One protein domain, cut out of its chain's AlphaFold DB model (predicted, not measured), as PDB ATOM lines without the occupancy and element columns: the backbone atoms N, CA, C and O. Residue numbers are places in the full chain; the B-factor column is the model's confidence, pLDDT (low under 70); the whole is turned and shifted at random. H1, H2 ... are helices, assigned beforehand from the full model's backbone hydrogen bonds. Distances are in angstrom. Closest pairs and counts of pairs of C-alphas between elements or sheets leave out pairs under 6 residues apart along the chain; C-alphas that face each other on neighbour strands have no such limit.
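AT A GLANCE: This is residues 109 to 156 of the 251 residues of the protein "Mediator of RNA polymerase II transcription subunit 4" of Micromonas pusilla (UniProt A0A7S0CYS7). One long helix, H1, makes nearly the full length of the printed part, and after its last residue, Thr 139, a short link turns into a small helix, H2, giving a hook with an open gap between the two helices. The printed part has 48 residues with two named helices, H1 then H2, and no named strand; its class is all helix. It is extended, with a radius of gyration of the C-alphas of 16.1 A and spans of 47 by 23 by 14 A.

IN THESE COORDINATES: H1, residues 109 to 139, begins at C-alpha 109 (71.885, 94.463, 87.178) and measures 45.2 A to C-alpha 139 (107.158, 108.759, 111.553). H2, residues 146 to 155, measures 14.5 A and ends at C-alpha 155 (99.253, 120.087, 96.120).

HOW THE PARTS SIT: H1 and H2 are apart, with no C-alpha of one within 8 A of the other. A short link of 6 residues joins them. In H1 and H2 every O i to N i+4 pair is within hydrogen-bond range.

THE WHOLE: The C-alphas of His 109 and Gly 141, the two farthest apart, are 48.4 A apart. The printed part has no cut. Its mean pLDDT is 81.4; residues 138 to 144 and residue 146 are under 70.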
ATOM      1  N   HIS A 109      71.350  93.128  86.903       94.50
ATOM      2  CA  HIS A 109      71.885  94.463  87.178       94.50
ATOM      3  C   HIS A 109      72.204  94.663  88.663       94.50
ATOM      4  O   HIS A 109      73.194  95.314  88.996       94.50
ATOM      5  N   LEU A 110      71.412  94.059  89.554       92.69
ATOM      6  CA  LEU A 110      71.627  94.132  90.995       92.69
ATOM      7  C   LEU A 110      72.951  93.472  91.400       92.69
ATOM      8  O   LEU A 110      73.723  94.068  92.152       92.69
ATOM      9  N   ALA A 111      73.252  92.287  90.859       92.81
ATOM     10  CA  ALA A 111      74.515  91.598  91.115       92.81
ATOM     11  C   ALA A 111      75.719  92.398  90.594       92.81
ATOM     12  O   ALA A 111      76.709  92.566  91.312       92.81
ATOM     13  N   ARG A 112      75.612  92.976  89.388       94.81
ATOM     14  CA  ARG A 112      76.650  93.858  88.822       94.81
ATOM     15  C   ARG A 112      76.888  95.087  89.698       94.81
ATOM     16  O   ARG A 112      78.033  95.410  90.004       94.81
ATOM     17  N   HIS A 113      75.818  95.750  90.128       96.56
ATOM     18  CA  HIS A 113      75.906  96.925  90.990       96.56
ATOM     19  C   HIS A 113      76.548  96.584  92.343       96.56
ATOM     20  O   HIS A 113      77.458  97.276  92.795       96.56
ATOM     21  N   HIS A 114      76.141  95.478  92.964       96.06
ATOM     22  CA  HIS A 114      76.722  95.020  94.222       96.06
ATOM     23  C   HIS A 114      78.229  94.736  94.102       96.06
ATOM     24  O   HIS A 114      79.007  95.166  94.957       96.06
ATOM     25  N   ALA A 115      78.673  94.095  93.016       93.94
ATOM     26  CA  ALA A 115      80.095  93.863  92.763       93.94
ATOM     27  C   ALA A 115      80.890  95.177  92.635       93.94
ATOM     28  O   ALA A 115      81.989  95.289  93.183       93.94
ATOM     29  N   GLN A 116      80.324  96.193  91.974       95.12
ATOM     30  CA  GLN A 116      80.947  97.517  91.869       95.12
ATOM     31  C   GLN A 116      81.069  98.210  93.230       95.12
ATOM     32  O   GLN A 116      82.114  98.789  93.528       95.12
ATOM     33  N   VAL A 117      80.032  98.132  94.070       95.81
ATOM     34  CA  VAL A 117      80.067  98.690  95.431       95.81
ATOM     35  C   VAL A 117      81.161  98.015  96.255       95.81
ATOM     36  O   VAL A 117      82.012  98.709  96.810       95.81
ATOM     37  N   GLN A 118      81.226  96.682  96.253       94.56
ATOM     38  CA  GLN A 118      82.279  95.963  96.970       94.56
ATOM     39  C   GLN A 118      83.683  96.297  96.454       94.56
ATOM     40  O   GLN A 118      84.614  96.420  97.247       94.56
ATOM     41  N   ALA A 119      83.859  96.441  95.138       94.25
ATOM     42  CA  ALA A 119      85.143  96.824  94.556       94.25
ATOM     43  C   ALA A 119      85.571  98.227  95.014       94.25
ATOM     44  O   ALA A 119      86.722  98.419  95.404       94.25
ATOM     45  N   ARG A 120      84.639  99.189  95.040       94.00
ATOM     46  CA  ARG A 120      84.888 100.550  95.539       94.00
ATOM     47  C   ARG A 120      85.241 100.563  97.022       94.00
ATOM     48  O   ARG A 120      86.182 101.244  97.418       94.00
ATOM     49  N   GLU A 121      84.527  99.796  97.840       94.44
ATOM     50  CA  GLU A 121      84.830  99.691  99.267       94.44
ATOM     51  C   GLU A 121      86.202  99.061  99.514       94.44
ATOM     52  O   GLU A 121      86.991  99.602 100.290       94.44
ATOM     53  N   LYS A 122      86.531  97.972  98.807       94.19
ATOM     54  CA  LYS A 122      87.852  97.331  98.883       94.19
ATOM     55  C   LYS A 122      88.968  98.280  98.445       94.19
ATOM     56  O   LYS A 122      89.985  98.353  99.129       94.19
ATOM     57  N   ALA A 123      88.768  99.038  97.366       91.88
ATOM     58  CA  ALA A 123      89.727 100.043  96.909       91.88
ATOM     59  C   ALA A 123      89.946 101.139  97.962       91.88
ATOM     60  O   ALA A 123      91.089 101.446  98.293       91.88
ATOM     61  N   ARG A 124      88.869 101.657  98.570       91.81
ATOM     62  CA  ARG A 124      88.951 102.662  99.642       91.81
ATOM     63  C   ARG A 124      89.706 102.143 100.868       91.81
ATOM     64  O   ARG A 124      90.491 102.871 101.467       91.81
ATOM     65  N   VAL A 125      89.462 100.892 101.262       92.31
ATOM     66  CA  VAL A 125      90.162 100.266 102.397       92.31
ATOM     67  C   VAL A 125      91.644 100.051 102.076       92.31
ATOM     68  O   VAL A 125      92.489 100.331 102.924       92.31
ATOM     69  N   ALA A 126      91.972  99.610 100.860       89.50
ATOM     70  CA  ALA A 126      93.355  99.435 100.424       89.50
ATOM     71  C   ALA A 126      94.118 100.770 100.381       89.50
ATOM     72  O   ALA A 126      95.234 100.852 100.887       89.50
ATOM     73  N   GLU A 127      93.504 101.833  99.853       84.88
ATOM     74  CA  GLU A 127      94.089 103.178  99.837       84.88
ATOM     75  C   GLU A 127      94.344 103.702 101.258       84.88
ATOM     76  O   GLU A 127      95.428 104.207 101.554       84.88
ATOM     77  N   ALA A 128      93.386 103.510 102.171       86.00
ATOM     78  CA  ALA A 128      93.548 103.886 103.571       86.00
ATOM     79  C   ALA A 128      94.682 103.106 104.262       86.00
ATOM     80  O   ALA A 128      95.444 103.695 105.028       86.00
ATOM     81  N   ALA A 129      94.830 101.808 103.971       87.81
ATOM     82  CA  ALA A 129      95.914 100.987 104.509       87.81
ATOM     83  C   ALA A 129      97.292 101.445 103.996       87.81
ATOM     84  O   ALA A 129      98.223 101.593 104.786       87.81
ATOM     85  N   VAL A 130      97.410 101.752 102.699       84.06
ATOM     86  CA  VAL A 130      98.651 102.284 102.107       84.06
ATOM     87  C   VAL A 130      99.000 103.655 102.694       84.06
ATOM     88  O   VAL A 130     100.160 103.911 103.023       84.06
ATOM     89  N   ALA A 131      98.012 104.533 102.885       80.69
ATOM     90  CA  ALA A 131      98.219 105.839 103.505       80.69
ATOM     91  C   ALA A 131      98.669 105.727 104.975       80.69
ATOM     92  O   ALA A 131      99.499 106.514 105.437       80.69
ATOM     93  N   GLU A 132      98.149 104.747 105.714       80.88
ATOM     94  CA  GLU A 132      98.512 104.483 107.109       80.88
ATOM     95  C   GLU A 132      99.934 103.915 107.233       80.88
ATOM     96  O   GLU A 132     100.719 104.385 108.061       80.88
ATOM     97  N   GLU A 133     100.322 103.006 106.337       80.12
ATOM     98  CA  GLU A 133     101.687 102.481 106.261       80.12
ATOM     99  C   GLU A 133     102.698 103.567 105.852       80.12
ATOM    100  O   GLU A 133     103.780 103.671 106.437       80.12
ATOM    101  N   ALA A 134     102.339 104.431 104.896       75.25
ATOM    102  CA  ALA A 134     103.158 105.578 104.509       75.25
ATOM    103  C   ALA A 134     103.341 106.566 105.673       75.25
ATOM    104  O   ALA A 134     104.444 107.071 105.893       75.25
ATOM    105  N   ARG A 135     102.293 106.798 106.479       72.81
ATOM    106  CA  ARG A 135     102.395 107.597 107.710       72.81
ATOM    107  C   ARG A 135     103.335 106.954 108.725       72.81
ATOM    108  O   ARG A 135     104.245 107.638 109.189       72.81
ATOM    109  N   LYS A 136     103.200 105.652 108.995       74.69
ATOM    110  CA  LYS A 136     104.102 104.906 109.892       74.69
ATOM    111  C   LYS A 136     105.569 104.985 109.454       74.69
ATOM    112  O   LYS A 136     106.444 105.234 110.282       74.69
ATOM    113  N   LYS A 137     105.846 104.834 108.154       71.69
ATOM    114  CA  LYS A 137     107.200 104.955 107.581       71.69
ATOM    115  C   LYS A 137     107.767 106.369 107.719       71.69
ATOM    116  O   LYS A 137     108.930 106.523 108.080       71.69
ATOM    117  N   SER A 138     106.934 107.391 107.528       63.34
ATOM    118  CA  SER A 138     107.348 108.787 107.712       63.34
ATOM    119  C   SER A 138     107.645 109.145 109.166       63.34
ATOM    120  O   SER A 138     108.612 109.850 109.439       63.34
ATOM    121  N   THR A 139     106.880 108.601 110.118       63.62
ATOM    122  CA  THR A 139     107.158 108.759 111.553       63.62
ATOM    123  C   THR A 139     108.394 107.982 112.002       63.62
ATOM    124  O   THR A 139     109.038 108.383 112.963       63.62
ATOM    125  N   ALA A 140     108.758 106.907 111.297       68.44
ATOM    126  CA  ALA A 140     109.981 106.140 111.535       68.44
ATOM    127  C   ALA A 140     111.235 106.756 110.871       68.44
ATOM    128  O   ALA A 140     112.293 106.133 110.872       68.44
ATOM    129  N   GLY A 141     111.133 107.962 110.294       61.53
ATOM    130  CA  GLY A 141     112.270 108.701 109.734       61.53
ATOM    131  C   GLY A 141     112.692 108.292 108.318       61.53
ATOM    132  O   GLY A 141     113.658 108.837 107.791       61.53
ATOM    133  N   ALA A 142     111.970 107.378 107.662       62.81
ATOM    134  CA  ALA A 142     112.220 107.025 106.266       62.81
ATOM    135  C   ALA A 142     111.541 108.051 105.341       62.81
ATOM    136  O   ALA A 142     110.393 107.869 104.930       62.81
ATOM    137  N   MET A 143     112.231 109.161 105.051       58.66
ATOM    138  CA  MET A 143     111.723 110.181 104.128       58.66
ATOM    139  C   MET A 143     111.666 109.645 102.684       58.66
ATOM    140  O   MET A 143     112.640 109.047 102.217       58.66
ATOM    141  N   PRO A 144     110.562 109.873 101.946       65.69
ATOM    142  CA  PRO A 144     110.536 109.644 100.508       65.69
ATOM    143  C   PRO A 144     111.480 110.628  99.783       65.69
ATOM    144  O   PRO A 144     111.849 111.655 100.356       65.69
ATOM    145  N   PRO A 145     111.872 110.340  98.525       72.00
ATOM    146  CA  PRO A 145     112.710 111.235  97.726       72.00
ATOM    147  C   PRO A 145     112.181 112.675  97.731       72.00
ATOM    148  O   PRO A 145     110.972 112.886  97.607       72.00
ATOM    149  N   LEU A 146     113.084 113.654  97.855       64.75
ATOM    150  CA  LEU A 146     112.760 115.075  98.048       64.75
ATOM    151  C   LEU A 146     111.791 115.624  96.985       64.75
ATOM    152  O   LEU A 146     110.910 116.415  97.303       64.75
ATOM    153  N   GLU A 147     111.900 115.147  95.745       72.62
ATOM    154  CA  GLU A 147     111.016 115.500  94.626       72.62
ATOM    155  C   GLU A 147     109.545 115.171  94.924       72.62
ATOM    156  O   GLU A 147     108.671 116.025  94.790       72.62
ATOM    157  N   LYS A 148     109.278 113.971  95.455       70.75
ATOM    158  CA  LYS A 148     107.921 113.538  95.824       70.75
ATOM    159  C   LYS A 148     107.373 114.321  97.013       70.75
ATOM    160  O   LYS A 148     106.173 114.563  97.093       70.75
ATOM    161  N   VAL A 149     108.240 114.731  97.940       72.00
ATOM    162  CA  VAL A 149     107.856 115.569  99.088       72.00
ATOM    163  C   VAL A 149     107.424 116.960  98.626       72.00
ATOM    164  O   VAL A 149     106.409 117.473  99.095       72.00
ATOM    165  N   ILE A 150     108.160 117.551  97.681       76.00
ATOM    166  CA  ILE A 150     107.835 118.858  97.100       76.00
ATOM    167  C   ILE A 150     106.501 118.794  96.347       76.00
ATOM    168  O   ILE A 150     105.643 119.647  96.570       76.00
ATOM    169  N   GLU A 151     106.280 117.768  95.520       79.25
ATOM    170  CA  GLU A 151     105.011 117.572  94.807       79.25
ATOM    171  C   GLU A 151     103.825 117.436  95.778       79.25
ATOM    172  O   GLU A 151     102.835 118.165  95.665       79.25
ATOM    173  N   LEU A 152     103.945 116.580  96.799       77.62
ATOM    174  CA  LEU A 152     102.897 116.377  97.806       77.62
ATOM    175  C   LEU A 152     102.578 117.656  98.594       77.62
ATOM    176  O   LEU A 152     101.407 117.968  98.800       77.62
ATOM    177  N   LEU A 153     103.590 118.428  99.001       76.19
ATOM    178  CA  LEU A 153     103.379 119.692  99.717       76.19
ATOM    179  C   LEU A 153     102.847 120.806  98.810       76.19
ATOM    180  O   LEU A 153     102.104 121.660  99.285       76.19
ATOM    181  N   SER A 154     103.176 120.794  97.515       78.44
ATOM    182  CA  SER A 154     102.679 121.788  96.555       78.44
ATOM    183  C   SER A 154     101.185 121.633  96.250       78.44
ATOM    184  O   SER A 154     100.491 122.619  96.002       78.44
ATOM    185  N   THR A 155     100.678 120.399  96.310       79.06
ATOM    186  CA  THR A 155      99.253 120.087  96.120       79.06
ATOM    187  C   THR A 155      98.437 120.223  97.409       79.06
ATOM    188  O   THR A 155      97.205 120.278  97.359       79.06
ATOM    189  N   TRP A 156      99.105 120.318  98.562       78.62
ATOM    190  CA  TRP A 156      98.466 120.403  99.870       78.62
ATOM    191  C   TRP A 156      97.922 121.807 100.158       78.62
ATOM    192  O   TRP A 156      98.619 122.815 100.032       78.62
TER     193      TRP A 156